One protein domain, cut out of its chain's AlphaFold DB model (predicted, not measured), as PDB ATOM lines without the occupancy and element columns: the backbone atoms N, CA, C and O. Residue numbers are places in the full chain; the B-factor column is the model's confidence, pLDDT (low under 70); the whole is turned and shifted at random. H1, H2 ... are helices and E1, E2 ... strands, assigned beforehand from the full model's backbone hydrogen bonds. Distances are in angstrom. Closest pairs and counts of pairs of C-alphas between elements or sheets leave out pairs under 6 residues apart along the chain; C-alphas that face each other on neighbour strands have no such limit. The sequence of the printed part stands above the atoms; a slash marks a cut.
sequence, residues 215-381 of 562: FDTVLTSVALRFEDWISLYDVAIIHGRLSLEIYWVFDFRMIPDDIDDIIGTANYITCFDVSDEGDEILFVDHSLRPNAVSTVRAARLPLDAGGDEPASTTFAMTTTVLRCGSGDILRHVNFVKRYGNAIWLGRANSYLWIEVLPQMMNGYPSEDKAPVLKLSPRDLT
ATOM      1  N   PHE A 215       7.486  -8.265  -6.117       35.56
ATOM      2  CA  PHE A 215       8.330  -9.455  -6.288       35.56
ATOM      3  C   PHE A 215       7.623 -10.775  -5.939       35.56
ATOM      4  O   PHE A 215       7.974 -11.801  -6.523       35.56
ATOM      5  N   ASP A 216       6.613 -10.742  -5.060       33.06
ATOM      6  CA  ASP A 216       5.911 -11.936  -4.558       33.06
ATOM      7  C   ASP A 216       4.497 -12.135  -5.146       33.06
ATOM      8  O   ASP A 216       3.860 -13.161  -4.897       33.06
ATOM      9  N   THR A 217       3.981 -11.195  -5.950       35.53
ATOM     10  CA  THR A 217       2.662 -11.328  -6.602       35.53
ATOM     11  C   THR A 217       2.669 -10.853  -8.056       35.53
ATOM     12  O   THR A 217       3.453 -10.001  -8.450       35.53
ATOM     13  N   VAL A 218       1.752 -11.392  -8.868       42.00
ATOM     14  CA  VAL A 218       1.589 -11.054 -10.304       42.00
ATOM     15  C   VAL A 218       0.918  -9.675 -10.508       42.00
ATOM     16  O   VAL A 218       0.616  -9.280 -11.630       42.00
ATOM     17  N   LEU A 219       0.680  -8.927  -9.425       45.12
ATOM     18  CA  LEU A 219       0.148  -7.568  -9.458       45.12
ATOM     19  C   LEU A 219       1.303  -6.576  -9.621       45.12
ATOM     20  O   LEU A 219       1.927  -6.136  -8.658       45.12
ATOM     21  N   THR A 220       1.585  -6.220 -10.873       65.44
ATOM     22  CA  THR A 220       2.374  -5.023 -11.177       65.44
ATOM     23  C   THR A 220       1.534  -3.802 -10.808       65.44
ATOM     24  O   THR A 220       0.380  -3.715 -11.221       65.44
ATOM     25  N   SER A 221       2.103  -2.841 -10.085       69.88
ATOM     26  CA  SER A 221       1.463  -1.540  -9.868       69.88
ATOM     27  C   SER A 221       1.962  -0.532 -10.904       69.88
ATOM     28  O   SER A 221       3.148  -0.503 -11.237       69.88
ATOM     29  N   VAL A 222       1.068   0.298 -11.437       78.75
ATOM     30  CA  VAL A 222       1.402   1.361 -12.398       78.75
ATOM     31  C   VAL A 222       0.927   2.695 -11.854       78.75
ATOM     32  O   VAL A 222      -0.253   2.857 -11.553       78.75
ATOM     33  N   ALA A 223       1.832   3.665 -11.773       77.75
ATOM     34  CA  ALA A 223       1.524   5.020 -11.346       77.75
ATOM     35  C   ALA A 223       1.479   5.957 -12.559       77.75
ATOM     36  O   ALA A 223       2.458   6.087 -13.295       77.75
ATOM     37  N   LEU A 224       0.339   6.620 -12.769       77.62
ATOM     38  CA  LEU A 224       0.152   7.637 -13.804       77.62
ATOM     39  C   LEU A 224       0.040   9.013 -13.142       77.62
ATOM     40  O   LEU A 224      -0.926   9.286 -12.429       77.62
ATOM     41  N   ARG A 225       1.001   9.901 -13.406       81.06
ATOM     42  CA  ARG A 225       0.928  11.313 -13.010       81.06
ATOM     43  C   ARG A 225       0.313  12.130 -14.142       81.06
ATOM     44  O   ARG A 225       0.867  12.170 -15.239       81.06
ATOM     45  N   PHE A 226      -0.813  12.773 -13.856       80.62
ATOM     46  CA  PHE A 226      -1.543  13.711 -14.712       80.62
ATOM     47  C   PHE A 226      -1.114  15.157 -14.401       80.62
ATOM     48  O   PHE A 226      -0.131  15.375 -13.694       80.62
ATOM     49  N   GLU A 227      -1.824  16.162 -14.918       76.88
ATOM     50  CA  GLU A 227      -1.502  17.575 -14.670       76.88
ATOM     51  C   GLU A 227      -1.527  17.905 -13.165       76.88
ATOM     52  O   GLU A 227      -0.484  18.293 -12.625       76.88
ATOM     53  N   ASP A 228      -2.652  17.603 -12.492       78.69
ATOM     54  CA  ASP A 228      -2.920  17.982 -11.093       78.69
ATOM     55  C   ASP A 228      -3.078  16.817 -10.083       78.69
ATOM     56  O   ASP A 228      -3.409  17.042  -8.915       78.69
ATOM     57  N   TRP A 229      -2.926  15.560 -10.512       87.38
ATOM     58  CA  TRP A 229      -3.046  14.391  -9.629       87.38
ATOM     59  C   TRP A 229      -2.174  13.216 -10.090       87.38
ATOM     60  O   TRP A 229      -1.698  13.178 -11.225       87.38
ATOM     61  N   ILE A 230      -1.972  12.241  -9.207       86.44
ATOM     62  CA  ILE A 230      -1.346  10.944  -9.499       86.44
ATOM     63  C   ILE A 230      -2.378   9.849  -9.205       86.44
ATOM     64  O   ILE A 230      -3.114   9.945  -8.226       86.44
ATOM     65  N   SER A 231      -2.464   8.819 -10.042       87.25
ATOM     66  CA  SER A 231      -3.325   7.651  -9.813       87.25
ATOM     67  C   SER A 231      -2.511   6.370  -9.918       87.25
ATOM     68  O   SER A 231      -1.752   6.204 -10.874       87.25
ATOM     69  N   LEU A 232      -2.679   5.474  -8.947       88.38
ATOM     70  CA  LEU A 232      -2.068   4.150  -8.936       88.38
ATOM     71  C   LEU A 232      -3.116   3.111  -9.327       88.38
ATOM     72  O   LEU A 232      -4.256   3.133  -8.854       88.38
ATOM     73  N   TYR A 233      -2.699   2.221 -10.220       84.00
ATOM     74  CA  TYR A 233      -3.513   1.178 -10.816       84.00
ATOM     75  C   TYR A 233      -2.896  -0.181 -10.512       84.00
ATOM     76  O   TYR A 233      -1.713  -0.394 -10.794       84.00
ATOM     77  N   ASP A 234      -3.714  -1.112 -10.035       83.19
ATOM     78  CA  ASP A 234      -3.367  -2.526 -10.056       83.19
ATOM     79  C   ASP A 234      -3.542  -3.069 -11.475       83.19
ATOM     80  O   ASP A 234      -4.577  -2.881 -12.125       83.19
ATOM     81  N   VAL A 235      -2.501  -3.743 -11.967       76.38
ATOM     82  CA  VAL A 235      -2.480  -4.359 -13.292       76.38
ATOM     83  C   VAL A 235      -2.828  -5.840 -13.171       76.38
ATOM     84  O   VAL A 235      -1.986  -6.665 -12.820       76.38
ATOM     85  N   ALA A 236      -4.062  -6.200 -13.523       72.31
ATOM     86  CA  ALA A 236      -4.543  -7.581 -13.484       72.31
ATOM     87  C   ALA A 236      -4.829  -8.125 -14.895       72.31
ATOM     88  O   ALA A 236      -5.600  -7.538 -15.655       72.31
ATOM     89  N   ILE A 237      -4.267  -9.284 -15.262       64.88
ATOM     90  CA  ILE A 237      -4.548  -9.934 -16.559       64.88
ATOM     91  C   ILE A 237      -5.808 -10.809 -16.450       64.88
ATOM     92  O   ILE A 237      -5.763 -12.036 -16.326       64.88
ATOM     93  N   ILE A 238      -6.973 -10.168 -16.503       69.69
ATOM     94  CA  ILE A 238      -8.282 -10.815 -16.373       69.69
ATOM     95  C   ILE A 238      -8.712 -11.404 -17.727       69.69
ATOM     96  O   ILE A 238      -8.939 -10.690 -18.702       69.69
ATOM     97  N   HIS A 239      -8.837 -12.735 -17.796       72.62
ATOM     98  CA  HIS A 239      -9.224 -13.486 -19.006       72.62
ATOM     99  C   HIS A 239      -8.369 -13.174 -20.259       72.62
ATOM    100  O   HIS A 239      -8.863 -13.216 -21.388       72.62
ATOM    101  N   GLY A 240      -7.082 -12.859 -20.077       60.81
ATOM    102  CA  GLY A 240      -6.183 -12.495 -21.182       60.81
ATOM    103  C   GLY A 240      -6.406 -11.083 -21.737       60.81
ATOM    104  O   GLY A 240      -6.050 -10.816 -22.885       60.81
ATOM    105  N   ARG A 241      -7.005 -10.189 -20.943       52.75
ATOM    106  CA  ARG A 241      -7.024  -8.738 -21.157       52.75
ATOM    107  C   ARG A 241      -6.341  -8.059 -19.977       52.75
ATOM    108  O   ARG A 241      -6.529  -8.491 -18.845       52.75
ATOM    109  N   LEU A 242      -5.606  -6.983 -20.237       65.94
ATOM    110  CA  LEU A 242      -5.156  -6.088 -19.175       65.94
ATOM    111  C   LEU A 242      -6.384  -5.390 -18.580       65.94
ATOM    112  O   LEU A 242      -7.179  -4.800 -19.314       65.94
ATOM    113  N   SER A 243      -6.528  -5.469 -17.267       75.31
ATOM    114  CA  SER A 243      -7.411  -4.639 -16.464       75.31
ATOM    115  C   SER A 243      -6.535  -3.684 -15.658       75.31
ATOM    116  O   SER A 243      -5.470  -4.084 -15.187       75.31
ATOM    117  N   LEU A 244      -6.959  -2.425 -15.571       79.81
ATOM    118  CA  LEU A 244      -6.319  -1.384 -14.776       79.81
ATOM    119  C   LEU A 244      -7.362  -0.891 -13.776       79.81
ATOM    120  O   LEU A 244      -8.296  -0.186 -14.162       79.81
ATOM    121  N   GLU A 245      -7.222  -1.298 -12.522       83.81
ATOM    122  CA  GLU A 245      -8.152  -0.962 -11.444       83.81
ATOM    123  C   GLU A 245      -7.498   0.085 -10.538       83.81
ATOM    124  O   GLU A 245      -6.407  -0.135 -10.020       83.81
ATOM    125  N   ILE A 246      -8.112   1.267 -10.412       87.62
ATOM    126  CA  ILE A 246      -7.562   2.349  -9.583       87.62
ATOM    127  C   ILE A 246      -7.801   1.978  -8.122       87.62
ATOM    128  O   ILE A 246      -8.954   1.934  -7.706       87.62
ATOM    129  N   TYR A 247      -6.743   1.784  -7.337       88.31
ATOM    130  CA  TYR A 247      -6.873   1.610  -5.884       88.31
ATOM    131  C   TYR A 247      -6.555   2.889  -5.104       88.31
ATOM    132  O   TYR A 247      -7.030   3.049  -3.981       88.31
ATOM    133  N   TRP A 248      -5.795   3.828  -5.684       92.75
ATOM    134  CA  TRP A 248      -5.407   5.067  -5.006       92.75
ATOM    135  C   TRP A 248      -5.264   6.259  -5.963       92.75
ATOM    136  O   TRP A 248      -4.705   6.152  -7.057       92.75
ATOM    137  N   VAL A 249      -5.752   7.420  -5.528       91.56
ATOM    138  CA  VAL A 249      -5.560   8.730  -6.158       91.56
ATOM    139  C   VAL A 249      -4.933   9.701  -5.156       91.56
ATOM    140  O   VAL A 249      -5.449   9.906  -4.056       91.56
ATOM    141  N   PHE A 250      -3.847  10.352  -5.562       90.88
ATOM    142  CA  PHE A 250      -3.254  11.489  -4.871       90.88
ATOM    143  C   PHE A 250      -3.571  12.788  -5.630       90.88
ATOM    144  O   PHE A 250      -3.004  13.047  -6.691       90.88
ATOM    145  N   ASP A 251      -4.491  13.597  -5.102       89.06
ATOM    146  CA  ASP A 251      -4.964  14.849  -5.707       89.06
ATOM    147  C   ASP A 251      -4.224  16.059  -5.118       89.06
ATOM    148  O   ASP A 251      -4.337  16.356  -3.922       89.06
ATOM    149  N   PHE A 252      -3.479  16.790  -5.954       83.00
ATOM    150  CA  PHE A 252      -2.747  17.985  -5.536       83.00
ATOM    151  C   PHE A 252      -3.375  19.315  -5.983       83.00
ATOM    152  O   PHE A 252      -2.771  20.368  -5.783       83.00
ATOM    153  N   ARG A 253      -4.631  19.302  -6.459       74.25
ATOM    154  CA  ARG A 253      -5.450  20.519  -6.653       74.25
ATOM    155  C   ARG A 253      -5.877  21.143  -5.335       74.25
ATOM    156  O   ARG A 253      -5.937  22.363  -5.221       74.25
ATOM    157  N   MET A 254      -6.203  20.304  -4.347       62.53
ATOM    158  CA  MET A 254      -6.772  20.733  -3.066       62.53
ATOM    159  C   MET A 254      -5.700  21.262  -2.103       62.53
ATOM    160  O   MET A 254      -5.403  20.679  -1.058       62.53
ATOM    161  N   ILE A 255      -5.135  22.407  -2.479       60.84
ATOM    162  CA  ILE A 255      -4.545  23.376  -1.556       60.84
ATOM    163  C   ILE A 255      -5.726  24.093  -0.873       60.84
ATOM    164  O   ILE A 255      -6.615  24.539  -1.591       60.84
ATOM    165  N   PRO A 256      -5.790  24.196   0.471       55.97
ATOM    166  CA  PRO A 256      -6.973  24.724   1.156       55.97
ATOM    167  C   PRO A 256      -7.373  26.148   0.739       55.97
ATOM    168  O   PRO A 256      -6.527  27.046   0.704       55.97
ATOM    169  N   ASP A 257      -8.680  26.348   0.530       50.19
ATOM    170  CA  ASP A 257      -9.310  27.623   0.139       50.19
ATOM    171  C   ASP A 257      -9.037  28.767   1.143       50.19
ATOM    172  O   ASP A 257      -9.062  29.942   0.789       50.19
ATOM    173  N   ASP A 258      -8.647  28.440   2.382       52.50
ATOM    174  CA  ASP A 258      -8.155  29.368   3.418       52.50
ATOM    175  C   ASP A 258      -6.949  30.246   2.971       52.50
ATOM    176  O   ASP A 258      -6.488  31.110   3.725       52.50
ATOM    177  N   ILE A 259      -6.407  30.029   1.763       53.44
ATOM    178  CA  ILE A 259      -5.298  30.772   1.135       53.44
ATOM    179  C   ILE A 259      -5.782  31.605  -0.094       53.44
ATOM    180  O   ILE A 259      -4.968  32.069  -0.893       53.44
ATOM    181  N   ASP A 260      -7.094  31.844  -0.217       45.84
ATOM    182  CA  ASP A 260      -7.816  32.491  -1.339       45.84
ATOM    183  C   ASP A 260      -7.210  33.805  -1.901       45.84
ATOM    184  O   ASP A 260      -7.326  34.103  -3.090       45.84
ATOM    185  N   ASP A 261      -6.547  34.619  -1.071       47.22
ATOM    186  CA  ASP A 261      -6.200  36.019  -1.393       47.22
ATOM    187  C   ASP A 261      -4.940  36.220  -2.277       47.22
ATOM    188  O   ASP A 261      -4.554  37.360  -2.556       47.22
ATOM    189  N   ILE A 262      -4.254  35.155  -2.730       49.44
ATOM    190  CA  ILE A 262      -3.086  35.281  -3.633       49.44
ATOM    191  C   ILE A 262      -3.173  34.330  -4.831       49.44
ATOM    192  O   ILE A 262      -2.819  33.153  -4.746       49.44
ATOM    193  N   ILE A 263      -3.510  34.926  -5.978       42.47
ATOM    194  CA  ILE A 263      -3.402  34.379  -7.338       42.47
ATOM    195  C   ILE A 263      -2.114  33.551  -7.500       42.47
ATOM    196  O   ILE A 263      -1.010  34.092  -7.418       42.47
ATOM    197  N   GLY A 264      -2.253  32.259  -7.811       45.81
ATOM    198  CA  GLY A 264      -1.132  31.418  -8.234       45.81
ATOM    199  C   GLY A 264      -0.384  30.688  -7.115       45.81
ATOM    200  O   GLY A 264       0.845  30.653  -7.119       45.81
ATOM    201  N   THR A 265      -1.095  29.997  -6.220       51.78
ATOM    202  CA  THR A 265      -0.559  28.861  -5.434       51.78
ATOM    203  C   THR A 265      -0.285  27.613  -6.288       51.78
ATOM    204  O   THR A 265      -0.304  26.498  -5.781       51.78
ATOM    205  N   ALA A 266       0.002  27.774  -7.581       64.69
ATOM    206  CA  ALA A 266       0.403  26.670  -8.437       64.69
ATOM    207  C   ALA A 266       1.754  26.118  -7.946       64.69
ATOM    208  O   ALA A 266       2.811  26.733  -8.116       64.69
ATOM    209  N   ASN A 267       1.689  24.960  -7.299       75.19
ATOM    210  CA  ASN A 267       2.831  24.090  -7.092       75.19
ATOM    211  C   ASN A 267       2.978  23.176  -8.317       75.19
ATOM    212  O   ASN A 267       1.995  22.873  -8.992       75.19
ATOM    213  N   TYR A 268       4.195  22.725  -8.609       82.12
ATOM    214  CA  TYR A 268       4.439  21.724  -9.644       82.12
ATOM    215  C   TYR A 268       5.367  20.622  -9.139       82.12
ATOM    216  O   TYR A 268       6.297  20.870  -8.373       82.12
ATOM    217  N   ILE A 269       5.116  19.401  -9.608       85.31
ATOM    218  CA  ILE A 269       5.943  18.226  -9.327       85.31
ATOM    219  C   ILE A 269       6.924  18.024 -10.488       85.31
ATOM    220  O   ILE A 269       6.492  17.971 -11.645       85.31
ATOM    221  N   THR A 270       8.226  17.906 -10.207       80.94
ATOM    222  CA  THR A 270       9.250  17.540 -11.216       80.94
ATOM    223  C   THR A 270       9.359  16.038 -11.415       80.94
ATOM    224  O   THR A 270       9.473  15.573 -12.546       80.94
ATOM    225  N   CYS A 271       9.331  15.289 -10.316       85.50
ATOM    226  CA  CYS A 271       9.456  13.840 -10.274       85.50
ATOM    227  C   CYS A 271       8.725  13.284  -9.047       85.50
ATOM    228  O   CYS A 271       8.545  13.978  -8.040       85.50
ATOM    229  N   PHE A 272       8.296  12.033  -9.162       90.38
ATOM    230  CA  PHE A 272       7.668  11.258  -8.102       90.38
ATOM    231  C   PHE A 272       8.171   9.811  -8.177       90.38
ATOM    232  O   PHE A 272       8.828   9.442  -9.146       90.38
ATOM    233  N   ASP A 273       7.891   9.031  -7.142       90.00
ATOM    234  CA  ASP A 273       8.155   7.599  -7.050       90.00
ATOM    235  C   ASP A 273       7.144   6.959  -6.090       90.00
ATOM    236  O   ASP A 273       6.574   7.646  -5.236       90.00
ATOM    237  N   VAL A 274       6.930   5.652  -6.207       84.31
ATOM    238  CA  VAL A 274       6.103   4.858  -5.295       84.31
ATOM    239  C   VAL A 274       7.001   3.890  -4.528       84.31
ATOM    240  O   VAL A 274       7.889   3.261  -5.097       84.31
ATOM    241  N   SER A 275       6.761   3.751  -3.226       85.06
ATOM    242  CA  SER A 275       7.382   2.728  -2.381       85.06
ATOM    243  C   SER A 275       7.205   1.313  -2.942       85.06
ATOM    244  O   SER A 275       6.139   0.998  -3.467       85.06
ATOM    245  N   ASP A 276       8.170   0.423  -2.694       76.75
ATOM    246  CA  ASP A 276       8.094  -0.995  -3.092       76.75
ATOM    247  C   ASP A 276       6.834  -1.726  -2.549       76.75
ATOM    248  O   ASP A 276       6.376  -2.694  -3.152       76.75
ATOM    249  N   GLU A 277       6.246  -1.249  -1.440       80.12
ATOM    250  CA  GLU A 277       5.008  -1.771  -0.825       80.12
ATOM    251  C   GLU A 277       3.703  -1.165  -1.400       80.12
ATOM    252  O   GLU A 277       2.614  -1.605  -1.039       80.12
ATOM    253  N   GLY A 278       3.782  -0.167  -2.291       80.81
ATOM    254  CA  GLY A 278       2.620   0.536  -2.867       80.81
ATOM    255  C   GLY A 278       1.880   1.507  -1.927       80.81
ATOM    256  O   GLY A 278       0.917   2.144  -2.353       80.81
ATOM    257  N   ASP A 279       2.309   1.647  -0.667       87.06
ATOM    258  CA  ASP A 279       1.613   2.414   0.378       87.06
ATOM    259  C   ASP A 279       1.989   3.907   0.444       87.06
ATOM    260  O   ASP A 279       1.305   4.691   1.108       87.06
ATOM    261  N   GLU A 280       3.060   4.328  -0.229       90.56
ATOM    262  CA  GLU A 280       3.599   5.684  -0.145       90.56
ATOM    263  C   GLU A 280       4.028   6.231  -1.518       90.56
ATOM    264  O   GLU A 280       4.748   5.576  -2.269       90.56
ATOM    265  N   ILE A 281       3.635   7.471  -1.825       91.69
ATOM    266  CA  ILE A 281       4.119   8.228  -2.988       91.69
ATOM    267  C   ILE A 281       5.063   9.312  -2.478       91.69
ATOM    268  O   ILE A 281       4.644  10.216  -1.747       91.69
ATOM    269  N   LEU A 282       6.321   9.259  -2.900       92.44
ATOM    270  CA  LEU A 282       7.292  10.327  -2.702       92.44
ATOM    271  C   LEU A 282       7.294  11.247  -3.917       92.44
ATOM    272  O   LEU A 282       7.246  10.780  -5.048       92.44
ATOM    273  N   PHE A 283       7.380  12.557  -3.710       92.88
ATOM    274  CA  PHE A 283       7.460  13.508  -4.816       92.88
ATOM    275  C   PHE A 283       8.222  14.777  -4.449       92.88
ATOM    276  O   PHE A 283       8.270  15.179  -3.284       92.88
ATOM    277  N   VAL A 284       8.823  15.410  -5.457       91.50
ATOM    278  CA  VAL A 284       9.533  16.686  -5.308       91.50
ATOM    279  C   VAL A 284       8.602  17.823  -5.727       91.50
ATOM    280  O   VAL A 284       8.238  17.957  -6.895       91.50
ATOM    281  N   ASP A 285       8.199  18.608  -4.734       92.81
ATOM    282  CA  ASP A 285       7.224  19.691  -4.788       92.81
ATOM    283  C   ASP A 285       7.915  21.058  -4.894       92.81
ATOM    284  O   ASP A 285       8.777  21.412  -4.081       92.81
ATOM    285  N   HIS A 286       7.503  21.849  -5.883       87.38
ATOM    286  CA  HIS A 286       8.026  23.185  -6.137       87.38
ATOM    287  C   HIS A 286       6.900  24.209  -6.139       87.38
ATOM    288  O   HIS A 286       6.089  24.255  -7.063       87.38
ATOM    289  N   SER A 287       6.893  25.108  -5.158       82.75
ATOM    290  CA  SER A 287       6.005  26.267  -5.217       82.75
ATOM    291  C   SER A 287       6.558  27.345  -6.155       82.75
ATOM    292  O   SER A 287       7.752  27.676  -6.123       82.75
ATOM    293  N   LEU A 288       5.676  27.931  -6.973       76.50
ATOM    294  CA  LEU A 288       5.992  29.074  -7.837       76.50
ATOM    295  C   LEU A 288       6.075  30.414  -7.078       76.50
ATOM    296  O   LEU A 288       6.461  31.430  -7.657       76.50
ATOM    297  N   ARG A 289       5.769  30.439  -5.772       75.44
ATOM    298  CA  ARG A 289       5.964  31.620  -4.914       75.44
ATOM    299  C   ARG A 289       7.468  31.964  -4.815       75.44
ATOM    300  O   ARG A 289       8.221  31.123  -4.331       75.44
ATOM    301  N   PRO A 290       7.926  33.192  -5.149       66.69
ATOM    302  CA  PRO A 290       9.363  33.516  -5.266       66.69
ATOM    303  C   PRO A 290      10.245  33.286  -4.027       66.69
ATOM    304  O   PRO A 290      11.458  33.179  -4.160       66.69
ATOM    305  N   ASN A 291       9.650  33.225  -2.831       75.56
ATOM    306  CA  ASN A 291      10.353  33.004  -1.560       75.56
ATOM    307  C   ASN A 291      10.099  31.608  -0.959       75.56
ATOM    308  O   ASN A 291      10.519  31.343   0.168       75.56
ATOM    309  N   ALA A 292       9.374  30.733  -1.660       83.12
ATOM    310  CA  ALA A 292       9.115  29.376  -1.209       83.12
ATOM    311  C   ALA A 292      10.234  28.436  -1.676       83.12
ATOM    312  O   ALA A 292      10.573  28.375  -2.860       83.12
ATOM    313  N   VAL A 293      10.799  27.701  -0.719       87.25
ATOM    314  CA  VAL A 293      11.756  26.623  -0.982       87.25
ATOM    315  C   VAL A 293      11.022  25.363  -1.422       87.25
ATOM    316  O   VAL A 293       9.909  25.094  -0.966       87.25
ATOM    317  N   SER A 294      11.661  24.584  -2.281       89.50
ATOM    318  CA  SER A 294      11.146  23.299  -2.736       89.50
ATOM    319  C   SER A 294      11.218  22.256  -1.613       89.50
ATOM    320  O   SER A 294      12.048  22.349  -0.696       89.50
ATOM    321  N   THR A 295      10.353  21.247  -1.679       92.75
ATOM    322  CA  THR A 295      10.274  20.170  -0.684       92.75
ATOM    323  C   THR A 295      10.246  18.796  -1.337       92.75
ATOM    324  O   THR A 295       9.867  18.652  -2.493       92.75
ATOM    325  N   VAL A 296      10.647  17.769  -0.592       92.06
ATOM    326  CA  VAL A 296      10.259  16.384  -0.871       92.06
ATOM    327  C   VAL A 296       9.128  16.051   0.085       92.06
ATOM    328  O   VAL A 296       9.278  16.247   1.296       92.06
ATOM    329  N   ARG A 297       8.003  15.577  -0.440       93.12
ATOM    330  CA  ARG A 297       6.802  15.244   0.330       93.12
ATOM    331  C   ARG A 297       6.458  13.767   0.154       93.12
ATOM    332  O   ARG A 297       6.766  13.179  -0.879       93.12
ATOM    333  N   ALA A 298       5.822  13.193   1.171       92.31
ATOM    334  CA  ALA A 298       5.237  11.858   1.139       92.31
ATOM    335  C   ALA A 298       3.712  11.965   1.248       92.31
ATOM    336  O   ALA A 298       3.201  12.512   2.231       92.31
ATOM    337  N   ALA A 299       2.993  11.425   0.267       92.50
ATOM    338  CA  ALA A 299       1.602  11.009   0.424       92.50
ATOM    339  C   ALA A 299       1.578   9.547   0.886       92.50
ATOM    340  O   ALA A 299       2.430   8.768   0.467       92.50
ATOM    341  N   ARG A 300       0.611   9.163   1.723       91.50
ATOM    342  CA  ARG A 300       0.412   7.768   2.146       91.50
ATOM    343  C   ARG A 300      -1.003   7.305   1.876       91.50
ATOM    344  O   ARG A 300      -1.941   8.082   2.060       91.50
ATOM    345  N   LEU A 301      -1.124   6.034   1.519       89.62
ATOM    346  CA  LEU A 301      -2.381   5.323   1.421       89.62
ATOM    347  C   LEU A 301      -3.079   5.375   2.798       89.62
ATOM    348  O   LEU A 301      -2.471   5.014   3.812       89.62
ATOM    349  N   PRO A 302      -4.330   5.859   2.887       87.12
ATOM    350  CA  PRO A 302      -5.076   5.864   4.140       87.12
ATOM    351  C   PRO A 302      -5.253   4.441   4.686       87.12
ATOM    352  O   PRO A 302      -5.604   3.531   3.944       87.12
ATOM    353  N   LEU A 303      -5.089   4.249   5.999       79.25
ATOM    354  CA  LEU A 303      -5.250   2.927   6.634       79.25
ATOM    355  C   LEU A 303      -6.661   2.331   6.463       79.25
ATOM    356  O   LEU A 303      -6.832   1.119   6.558       79.25
ATOM    357  N   ASP A 304      -7.655   3.178   6.192       76.00
ATOM    358  CA  ASP A 304      -9.056   2.802   5.975       76.00
ATOM    359  C   ASP A 304      -9.385   2.491   4.491       76.00
ATOM    360  O   ASP A 304     -10.551   2.318   4.148       76.00
ATOM    361  N   ALA A 305      -8.383   2.400   3.603       74.75
ATOM    362  CA  ALA A 305      -8.521   2.231   2.144       74.75
ATOM    363  C   ALA A 305      -9.170   0.914   1.649       74.75
ATOM    364  O   ALA A 305      -9.257   0.691   0.447       74.75
ATOM    365  N   GLY A 306      -9.628   0.026   2.535       68.19
ATOM    366  CA  GLY A 306     -10.188  -1.289   2.184       68.19
ATOM    367  C   GLY A 306     -11.648  -1.275   1.706       68.19
ATOM    368  O   GLY A 306     -12.427  -2.114   2.163       68.19
ATOM    369  N   GLY A 307     -12.039  -0.310   0.869       74.69
ATOM    370  CA  GLY A 307     -13.402  -0.158   0.338       74.69
ATOM    371  C   GLY A 307     -13.535  -0.499  -1.152       74.69
ATOM    372  O   GLY A 307     -12.542  -0.712  -1.837       74.69
ATOM    373  N   ASP A 308     -14.774  -0.499  -1.658       78.94
ATOM    374  CA  ASP A 308     -15.081  -0.666  -3.094       78.94
ATOM    375  C   ASP A 308     -14.780   0.607  -3.931       78.94
ATOM    376  O   ASP A 308     -14.909   0.596  -5.154       78.94
ATOM    377  N   GLU A 309     -14.427   1.724  -3.282       86.31
ATOM    378  CA  GLU A 309     -14.048   2.988  -3.926       86.31
ATOM    379  C   GLU A 309     -12.533   3.228  -3.787       86.31
ATOM    380  O   GLU A 309     -11.980   2.944  -2.720       86.31
ATOM    381  N   PRO A 310     -11.854   3.793  -4.808       87.62
ATOM    382  CA  PRO A 310     -10.425   4.076  -4.732       87.62
ATOM    383  C   PRO A 310     -10.102   5.024  -3.576       87.62
ATOM    384  O   PRO A 310     -10.770   6.044  -3.383       87.62
ATOM    385  N   ALA A 311      -9.026   4.738  -2.848       91.62
ATOM    386  CA  ALA A 311      -8.539   5.625  -1.807       91.62
ATOM    387  C   ALA A 311      -8.189   7.005  -2.382       91.62
ATOM    388  O   ALA A 311      -7.666   7.117  -3.491       91.62
ATOM    389  N   SER A 312      -8.422   8.063  -1.606       91.12
ATOM    390  CA  SER A 312      -8.068   9.429  -1.991       91.12
ATOM    391  C   SER A 312      -7.194  10.086  -0.927       91.12
ATOM    392  O   SER A 312      -7.404   9.920   0.276       91.12
ATOM    393  N   THR A 313      -6.180  10.821  -1.367       91.94
ATOM    394  CA  THR A 313      -5.265  11.582  -0.511       91.94
ATOM    395  C   THR A 313      -5.051  12.950  -1.133       91.94
ATOM    396  O   THR A 313      -4.715  13.037  -2.309       91.94
ATOM    397  N   THR A 314      -5.240  14.025  -0.372       90.19
ATOM    398  CA  THR A 314      -5.038  15.392  -0.880       90.19
ATOM    399  C   THR A 314      -3.645  15.919  -0.544       90.19
ATOM    400  O   THR A 314      -2.984  15.404   0.362       90.19
ATOM    401  N   PHE A 315      -3.193  16.989  -1.209       87.56
ATOM    402  CA  PHE A 315      -1.931  17.670  -0.869       87.56
ATOM    403  C   PHE A 315      -1.816  17.992   0.633       87.56
ATOM    404  O   PHE A 315      -0.764  17.770   1.236       87.56
ATOM    405  N   ALA A 316      -2.911  18.432   1.261       85.69
ATOM    406  CA  ALA A 316      -2.978  18.742   2.692       85.69
ATOM    407  C   ALA A 316      -2.754  17.529   3.626       85.69
ATOM    408  O   ALA A 316      -2.447  17.715   4.800       85.69
ATOM    409  N   MET A 317      -2.880  16.297   3.120       88.69
ATOM    410  CA  MET A 317      -2.600  15.056   3.859       88.69
ATOM    411  C   MET A 317      -1.139  14.590   3.717       88.69
ATOM    412  O   MET A 317      -0.740  13.610   4.346       88.69
ATOM    413  N   THR A 318      -0.326  15.270   2.900       90.12
ATOM    414  CA  THR A 318       1.075  14.895   2.656       90.12
ATOM    415  C   THR A 318       2.022  15.512   3.676       90.12
ATOM    416  O   THR A 318       1.868  16.674   4.059       90.12
ATOM    417  N   THR A 319       3.051  14.769   4.085       89.56
ATOM    418  CA  THR A 319       4.046  15.265   5.050       89.56
ATOM    419  C   THR A 319       5.336  15.683   4.349       89.56
ATOM    420  O   THR A 319       5.829  14.969   3.478       89.56
ATOM    421  N   THR A 320       5.910  16.826   4.739       89.94
ATOM    422  CA  THR A 320       7.231  17.263   4.256       89.94
ATOM    423  C   THR A 320       8.329  16.373   4.847       89.94
ATOM    424  O   THR A 320       8.576  16.397   6.051       89.94
ATOM    425  N   VAL A 321       9.011  15.613   3.990       88.81
ATOM    426  CA  VAL A 321      10.089  14.678   4.352       88.81
ATOM    427  C   VAL A 321      11.450  15.371   4.369       88.81
ATOM    428  O   VAL A 321      12.249  15.155   5.276       88.81
ATOM    429  N   LEU A 322      11.697  16.248   3.394       88.00
ATOM    430  CA  LEU A 322      12.901  17.073   3.282       88.00
ATOM    431  C   LEU A 322      12.496  18.469   2.805       88.00
ATOM    432  O   LEU A 322      11.686  18.600   1.891       88.00
ATOM    433  N   ARG A 323      13.080  19.523   3.375       89.44
ATOM    434  CA  ARG A 323      12.902  20.900   2.892       89.44
ATOM    435  C   ARG A 323      14.227  21.444   2.384       89.44
ATOM    436  O   ARG A 323      15.248  21.258   3.041       89.44
ATOM    437  N   CYS A 324      14.246  22.148   1.258       83.25
ATOM    438  CA  CYS A 324      15.493  22.767   0.826       83.25
ATOM    439  C   CYS A 324      15.848  24.014   1.656       83.25
ATOM    440  O   CYS A 324      14.985  24.714   2.190       83.25
ATOM    441  N   GLY A 325      17.144  24.279   1.799       79.69
ATOM    442  CA  GLY A 325      17.688  25.515   2.349       79.69
ATOM    443  C   GLY A 325      17.965  26.569   1.274       79.69
ATOM    444  O   GLY A 325      17.528  26.470   0.128       79.69
ATOM    445  N   SER A 326      18.749  27.581   1.653       70.25
ATOM    446  CA  SER A 326      19.265  28.610   0.744       70.25
ATOM    447  C   SER A 326      19.987  27.994  -0.458       70.25
ATOM    448  O   SER A 326      20.898  27.189  -0.272       70.25
ATOM    449  N   GLY A 327      19.593  28.399  -1.668       68.75
ATOM    450  CA  GLY A 327      20.087  27.857  -2.942       68.75
ATOM    451  C   GLY A 327      19.102  26.918  -3.649       68.75
ATOM    452  O   GLY A 327      19.233  26.724  -4.848       68.75
ATOM    453  N   ASP A 328      18.104  26.388  -2.931       76.00
ATOM    454  CA  ASP A 328      16.992  25.577  -3.455       76.00
ATOM    455  C   ASP A 328      17.385  24.463  -4.459       76.00
ATOM    456  O   ASP A 328      16.741  24.276  -5.492       76.00
ATOM    457  N   ILE A 329      18.458  23.715  -4.155       75.75
ATOM    458  CA  ILE A 329      19.073  22.697  -5.035       75.75
ATOM    459  C   ILE A 329      18.094  21.621  -5.528       75.75
ATOM    460  O   ILE A 329      18.287  21.069  -6.611       75.75
ATOM    461  N   LEU A 330      17.002  21.373  -4.797       81.81
ATOM    462  CA  LEU A 330      15.936  20.474  -5.240       81.81
ATOM    463  C   LEU A 330      15.291  20.924  -6.566       81.81
ATOM    464  O   LEU A 330      14.817  20.069  -7.300       81.81
ATOM    465  N   ARG A 331      15.346  22.208  -6.962       80.44
ATOM    466  CA  ARG A 331      14.911  22.667  -8.305       80.44
ATOM    467  C   ARG A 331      15.706  22.056  -9.468       80.44
ATOM    468  O   ARG A 331      15.285  22.182 -10.615       80.44
ATOM    469  N   HIS A 332      16.839  21.412  -9.189       73.50
ATOM    470  CA  HIS A 332      17.661  20.690 -10.165       73.50
ATOM    471  C   HIS A 332      17.496  19.162 -10.085       73.50
ATOM    472  O   HIS A 332      18.058  18.448 -10.919       73.50
ATOM    473  N   VAL A 333      16.731  18.668  -9.108       76.44
ATOM    474  CA  VAL A 333      16.357  17.258  -8.974       76.44
ATOM    475  C   VAL A 333      15.231  16.954  -9.962       76.44
ATOM    476  O   VAL A 333      14.246  17.682 -10.049       76.44
ATOM    477  N   ASN A 334      15.389  15.876 -10.726       77.12
ATOM    478  CA  ASN A 334      14.350  15.323 -11.599       77.12
ATOM    479  C   ASN A 334      14.239  13.794 -11.472       77.12
ATOM    480  O   ASN A 334      13.659  13.139 -12.333       77.12
ATOM    481  N   PHE A 335      14.821  13.245 -10.408       80.44
ATOM    482  CA  PHE A 335      14.737  11.855 -10.008       80.44
ATOM    483  C   PHE A 335      14.549  11.788  -8.490       80.44
ATOM    484  O   PHE A 335      15.322  12.384  -7.737       80.44
ATOM    485  N   VAL A 336      13.557  11.026  -8.046       85.25
ATOM    486  CA  VAL A 336      13.401  10.578  -6.661       85.25
ATOM    487  C   VAL A 336      13.219   9.064  -6.695       85.25
ATOM    488  O   VAL A 336      12.631   8.552  -7.642       85.25
ATOM    489  N   LYS A 337      13.741   8.349  -5.698       82.94
ATOM    490  CA  LYS A 337      13.420   6.940  -5.475       82.94
ATOM    491  C   LYS A 337      13.489   6.556  -4.002       82.94
ATOM    492  O   LYS A 337      14.453   6.911  -3.322       82.94
ATOM    493  N   ARG A 338      12.523   5.780  -3.513       78.81
ATOM    494  CA  ARG A 338      12.681   5.009  -2.274       78.81
ATOM    495  C   ARG A 338      13.500   3.752  -2.570       78.81
ATOM    496  O   ARG A 338      13.234   3.042  -3.535       78.81
ATOM    497  N   TYR A 339      14.507   3.472  -1.750       70.44
ATOM    498  CA  TYR A 339      15.245   2.211  -1.825       70.44
ATOM    499  C   TYR A 339      15.470   1.670  -0.414       70.44
ATOM    500  O   TYR A 339      16.299   2.173   0.355       70.44
ATOM    501  N   GLY A 340      14.644   0.690  -0.040       74.50
ATOM    502  CA  GLY A 340      14.517   0.233   1.340       74.50
ATOM    503  C   GLY A 340      14.129   1.383   2.277       74.50
ATOM    504  O   GLY A 340      13.022   1.917   2.223       74.50
ATOM    505  N   ASN A 341      15.058   1.778   3.151       72.00
ATOM    506  CA  ASN A 341      14.833   2.845   4.133       72.00
ATOM    507  C   ASN A 341      15.402   4.218   3.729       72.00
ATOM    508  O   ASN A 341      15.152   5.193   4.437       72.00
ATOM    509  N   ALA A 342      16.176   4.310   2.644       77.56
ATOM    510  CA  ALA A 342      16.746   5.567   2.162       77.56
ATOM    511  C   ALA A 342      15.880   6.178   1.050       77.56
ATOM    512  O   ALA A 342      15.242   5.456   0.280       77.56
ATOM    513  N   ILE A 343      15.891   7.508   0.948       81.94
ATOM    514  CA  ILE A 343      15.336   8.224  -0.206       81.94
ATOM    515  C   ILE A 343      16.502   8.791  -1.006       81.94
ATOM    516  O   ILE A 343      17.292   9.583  -0.495       81.94
ATOM    517  N   TRP A 344      16.592   8.385  -2.263       79.38
ATOM    518  CA  TRP A 344      17.572   8.864  -3.221       79.38
ATOM    519  C   TRP A 344      16.953   9.989  -4.033       79.38
ATOM    520  O   TRP A 344      15.885   9.830  -4.617       79.38
ATOM    521  N   LEU A 345      17.621  11.134  -4.064       78.94
ATOM    522  CA  LEU A 345      17.239  12.295  -4.858       78.94
ATOM    523  C   LEU A 345      18.383  12.605  -5.810       78.94
ATOM    524  O   LEU A 345      19.548  12.540  -5.420       78.94
ATOM    525  N   GLY A 346      18.078  12.993  -7.040       73.06
ATOM    526  CA  GLY A 346      19.129  13.399  -7.954       73.06
ATOM    527  C   GLY A 346      18.654  13.958  -9.278       73.06
ATOM    528  O   GLY A 346      17.465  14.177  -9.520       73.06
ATOM    529  N   ARG A 347      19.616  14.191 -10.161       64.25
ATOM    530  CA  ARG A 347      19.359  14.518 -11.559       64.25
ATOM    531  C   ARG A 347      19.710  13.298 -12.396       64.25
ATOM    532  O   ARG A 347      20.873  12.926 -12.473       64.25
ATOM    533  N   ALA A 348      18.718  12.700 -13.054       57.56
ATOM    534  CA  ALA A 348      18.870  11.427 -13.769       57.56
ATOM    535  C   ALA A 348      20.007  11.433 -14.811       57.56
ATOM    536  O   ALA A 348      20.564  10.388 -15.105       57.56
ATOM    537  N   ASN A 349      20.369  12.606 -15.345       51.09
ATOM    538  CA  ASN A 349      21.429  12.772 -16.342       51.09
ATOM    539  C   ASN A 349      22.611  13.639 -15.836       51.09
ATOM    540  O   ASN A 349      23.186  14.386 -16.624       51.09
ATOM    541  N   SER A 350      22.944  13.634 -14.535       50.81
ATOM    542  CA  SER A 350      24.207  14.220 -14.037       50.81
ATOM    543  C   SER A 350      24.654  13.631 -12.690       50.81
ATOM    544  O   SER A 350      23.931  12.866 -12.059       50.81
ATOM    545  N   TYR A 351      25.833  14.034 -12.209       51.94
ATOM    546  CA  TYR A 351      26.406  13.609 -10.920       51.94
ATOM    547  C   TYR A 351      25.736  14.213  -9.666       51.94
ATOM    548  O   TYR A 351      26.238  14.038  -8.558       51.94
ATOM    549  N   LEU A 352      24.602  14.914  -9.798       58.97
ATOM    550  CA  LEU A 352      23.874  15.446  -8.642       58.97
ATOM    551  C   LEU A 352      23.065  14.318  -7.991       58.97
ATOM    552  O   LEU A 352      21.970  14.017  -8.459       58.97
ATOM    553  N   TRP A 353      23.597  13.735  -6.914       60.91
ATOM    554  CA  TRP A 353      22.948  12.687  -6.115       60.91
ATOM    555  C   TRP A 353      23.013  13.011  -4.622       60.91
ATOM    556  O   TRP A 353      24.023  13.498  -4.115       60.91
ATOM    557  N   ILE A 354      21.903  12.772  -3.928       72.81
ATOM    558  CA  ILE A 354      21.682  13.090  -2.518       72.81
ATOM    559  C   ILE A 354      20.961  11.889  -1.894       72.81
ATOM    560  O   ILE A 354      19.800  11.627  -2.208       72.81
ATOM    561  N   GLU A 355      21.635  11.170  -0.999       79.06
ATOM    562  CA  GLU A 355      21.005  10.143  -0.167       79.06
ATOM    563  C   GLU A 355      20.428  10.783   1.106       79.06
ATOM    564  O   GLU A 355      21.121  11.493   1.840       79.06
ATOM    565  N   VAL A 356      19.151  10.523   1.392       77.00
ATOM    566  CA  VAL A 356      18.465  10.947   2.617       77.00
ATOM    567  C   VAL A 356      18.240   9.723   3.500       77.00
ATOM    568  O   VAL A 356      17.348   8.907   3.260       77.00
ATOM    569  N   LEU A 357      19.070   9.594   4.536       72.69
ATOM    570  CA  LEU A 357      19.059   8.439   5.433       72.69
ATOM    571  C   LEU A 357      17.881   8.473   6.431       72.69
ATOM    572  O   LEU A 357      17.572   9.530   6.992       72.69
ATOM    573  N   PRO A 358      17.294   7.312   6.784       61.66
ATOM    574  CA  PRO A 358      16.127   7.211   7.675       61.66
ATOM    575  C   PRO A 358      16.379   7.754   9.085       61.66
ATOM    576  O   PRO A 358      15.457   8.194   9.764       61.66
ATOM    577  N   GLN A 359      17.639   7.786   9.523       61.06
ATOM    578  CA  GLN A 359      18.044   8.338  10.819       61.06
ATOM    579  C   GLN A 359      17.793   9.858  10.913       61.06
ATOM    580  O   GLN A 359      17.651  10.397  12.010       61.06
ATOM    581  N   MET A 360      17.699  10.545   9.767       54.97
ATOM    582  CA  MET A 360      17.301  11.954   9.657       54.97
ATOM    583  C   MET A 360      15.769  12.130   9.633       54.97
ATOM    584  O   MET A 360      15.281  13.254   9.728       54.97
ATOM    585  N   MET A 361      15.022  11.025   9.535       55.69
ATOM    586  CA  MET A 361      13.569  10.935   9.343       55.69
ATOM    587  C   MET A 361      12.895  10.146  10.488       55.69
ATOM    588  O   MET A 361      11.985   9.354  10.251       55.69
ATOM    589  N   ASN A 362      13.375  10.312  11.730       50.03
ATOM    590  CA  ASN A 362      12.918   9.582  12.929       50.03
ATOM    591  C   ASN A 362      11.438   9.873  13.279       50.03
ATOM    592  O   ASN A 362      11.134  10.675  14.166       50.03
ATOM    593  N   GLY A 363      10.531   9.198  12.568       57.00
ATOM    594  CA  GLY A 363       9.144   9.626  12.387       57.00
ATOM    595  C   GLY A 363       9.074  10.820  11.430       57.00
ATOM    596  O   GLY A 363       9.934  11.703  11.486       57.00
ATOM    597  N   TYR A 364       8.062  10.880  10.556       55.12
ATOM    598  CA  TYR A 364       7.927  12.052   9.688       55.12
ATOM    599  C   TYR A 364       7.709  13.314  10.532       55.12
ATOM    600  O   TYR A 364       6.772  13.355  11.338       55.12
ATOM    601  N   PRO A 365       8.574  14.336  10.409       55.59
ATOM    602  CA  PRO A 365       8.452  15.509  11.253       55.59
ATOM    603  C   PRO A 365       7.255  16.367  10.823       55.59
ATOM    604  O   PRO A 365       6.980  16.529   9.638       55.59
ATOM    605  N   SER A 366       6.594  17.014  11.788       60.72
ATOM    606  CA  SER A 366       5.769  18.205  11.515       60.72
ATOM    607  C   SER A 366       6.579  19.212  10.688       60.72
ATOM    608  O   SER A 366       7.761  19.364  10.990       60.72
ATOM    609  N   GLU A 367       5.988  19.933   9.730       62.16
ATOM    610  CA  GLU A 367       6.738  20.685   8.697       62.16
ATOM    611  C   GLU A 367       7.849  21.623   9.225       62.16
ATOM    612  O   GLU A 367       8.914  21.729   8.615       62.16
ATOM    613  N   ASP A 368       7.670  22.236  10.402       63.28
ATOM    614  CA  ASP A 368       8.690  23.054  11.090       63.28
ATOM    615  C   ASP A 368       9.980  22.307  11.481       63.28
ATOM    616  O   ASP A 368      11.011  22.927  11.751       63.28
ATOM    617  N   LYS A 369       9.920  20.976  11.549       72.19
ATOM    618  CA  LYS A 369      10.980  20.065  12.000       72.19
ATOM    619  C   LYS A 369      11.570  19.220  10.868       72.19
ATOM    620  O   LYS A 369      12.458  18.416  11.144       72.19
ATOM    621  N   ALA A 370      11.079  19.354   9.633       76.31
ATOM    622  CA  ALA A 370      11.620  18.609   8.502       76.31
ATOM    623  C   ALA A 370      13.124  18.916   8.330       76.31
ATOM    624  O   ALA A 370      13.518  20.084   8.464       76.31
ATOM    625  N   PRO A 371      13.982  17.913   8.053       79.50
ATOM    626  CA  PRO A 371      15.400  18.150   7.808       79.50
ATOM    627  C   PRO A 371      15.581  19.164   6.673       79.50
ATOM    628  O   PRO A 371      14.930  19.086   5.631       79.50
ATOM    629  N   VAL A 372      16.460  20.147   6.896       80.81
ATOM    630  CA  VAL A 372      16.719  21.222   5.932       80.81
ATOM    631  C   VAL A 372      18.018  20.941   5.187       80.81
ATOM    632  O   VAL A 372      19.095  21.059   5.775       80.81
ATOM    633  N   LEU A 373      17.918  20.626   3.895       77.06
ATOM    634  CA  LEU A 373      19.060  20.435   3.003       77.06
ATOM    635  C   LEU A 373      19.744  21.785   2.742       77.06
ATOM    636  O   LEU A 373      19.324  22.559   1.883       77.06
ATOM    637  N   LYS A 374      20.782  22.093   3.518       70.75
ATOM    638  CA  LYS A 374      21.582  23.312   3.360       70.75
ATOM    639  C   LYS A 374      22.847  22.993   2.582       70.75
ATOM    640  O   LYS A 374      23.692  22.273   3.099       70.75
ATOM    641  N   LEU A 375      23.007  23.611   1.416       57.66
ATOM    642  CA  LEU A 375      24.333  23.796   0.837       57.66
ATOM    643  C   LEU A 375      25.071  24.853   1.666       57.66
ATOM    644  O   LEU A 375      24.609  25.993   1.785       57.66
ATOM    645  N   SER A 376      26.207  24.498   2.253       46.88
ATOM    646  CA  SER A 376      27.165  25.488   2.734       46.88
ATOM    647  C   SER A 376      27.794  26.202   1.533       46.88
ATOM    648  O   SER A 376      28.070  25.565   0.519       46.88
ATOM    649  N   PRO A 377      28.173  27.487   1.645       44.69
ATOM    650  CA  PRO A 377      29.059  28.126   0.670       44.69
ATOM    651  C   PRO A 377      30.428  27.431   0.516       44.69
ATOM    652  O   PRO A 377      31.162  27.747  -0.413       44.69
ATOM    653  N   ARG A 378      30.781  26.501   1.422       42.84
ATOM    654  CA  ARG A 378      31.942  25.598   1.307       42.84
ATOM    655  C   ARG A 378      31.644  24.257   0.630       42.84
ATOM    656  O   ARG A 378      32.581  23.587   0.242       42.84
ATOM    657  N   ASP A 379      30.379  23.888   0.472       41.69
ATOM    658  CA  ASP A 379      29.979  22.685  -0.277       41.69
ATOM    659  C   ASP A 379      29.769  23.035  -1.770       41.69
ATOM    660  O   ASP A 379      29.567  22.166  -2.607       41.69
ATOM    661  N   LEU A 380      29.824  24.336  -2.091       40.34
ATOM    662  CA  LEU A 380      29.796  24.918  -3.436       40.34
ATOM    663  C   LEU A 380      31.191  25.249  -3.992       40.34
ATOM    664  O   LEU A 380      31.300  25.731  -5.120       40.34
ATOM    665  N   THR A 381      32.272  25.007  -3.241       36.22
ATOM    666  CA  THR A 381      33.593  24.915  -3.870       36.22
ATOM    667  C   THR A 381      33.654  23.582  -4.597       36.22
ATOM    668  O   THR A 381      33.677  22.547  -3.939       36.22
TER     669      THR A 381
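AT A GLANCE: This is residues 215 to 381 of the 562 residues of an uncharacterized protein of Dacryopinax primogenitus (strain DJM 731) (UniProt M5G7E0). What shape do these atoms make? Three sheets form a stack: the twisted sheet E4 E5 E6 E8 is in the middle, the sheet E1 E2 E3 E7 is only partly face to face with it on one side, and the small sheet E9 E10 E11 covers the other side. The E2 and E3 hairpin and the tail after E11 reach to the two far ends. What is it made of? Of the 167 printed residues under half are in named elements, which come in the order E1 to E8, H1, E9 to E11, and the class is mostly strand, with 73 of the 77 residues in named elements held by strands. The first sheet, E1 E2 E3 E7, is mixed; E4 E5 E6 E8 and E9 E10 E11 are antiparallel. The whole is compact, with a radius of gyration of the C-alphas of 17.2 A and spans of 60 by 40 by 30 A.

IN THESE COORDINATES: Where does the first sheet run? E1 is residues 220 to 225, from C-alpha 220 at (2.374, -5.023, -11.177); E2 is 229 to 238, 26.6 A long; E3 is 241 to 251, 28.3 A, and bends by 54 degrees at residue 248; E7 is 311 to 314. Where are the others? E4 is 267 to 274, 19.6 A, bending by 71 degrees at residue 270; E5 is 280 to 287, 21.3 A; E6 is 295 to 300; E8 is 319 to 324. H1 is 329 to 332, E9 335 to 339, E10 342 to 346, and E11 353 to 356, ending at (18.465, 10.947, 2.617).

HOW THE PARTS SIT: How is the first sheet joined? E1, E2 and E3 form a meander, each strand the antiparallel neighbour of the one before, with N 222 and O 233 at 2.9 A and N 230 and O 250 at 2.8 A. E3 and E7 are parallel, with N 249 and O 311 at 2.8 A. What faces it? The sheet E4 E5 E6 E8 does, with the best planes 14 degrees apart; the closest C-alphas of E6 and E7, those of Ala 299 and Thr 313, are 7.0 A apart. E4, E5 and E6 form a second meander, with N 273 and O 282 at 2.8 A and N 285 and O 295 at 2.8 A; E6 and E8 are antiparallel, with N 296 and O 322 at 2.8 A. What lies beyond? The meander E9 E10 E11, with N 337 and O 344 at 2.8 A and N 356 and O 343 at 2.8 A, faces E4 E5 E6 E8; the closest C-alphas of E4 and E9, those of Asp 273 and Lys 337, are 5.5 A apart. H1 only grazes both of these sheets, and is too short for any O i to N i+4 pair; its one O i to N i+3 pair is within hydrogen-bond range.

THE WHOLE: How far does it reach? The two C-alphas farthest apart, those of His 239 and Arg 378, are 60.3 A apart. Are there cuts or long links? The printed part has no cut, and the link E3 to E4, 15 residues, is long. Where is confidence low? The mean pLDDT of the printed part is 73.7, and 53 residues are under 70, among them 254 to 266 and 375 to 381.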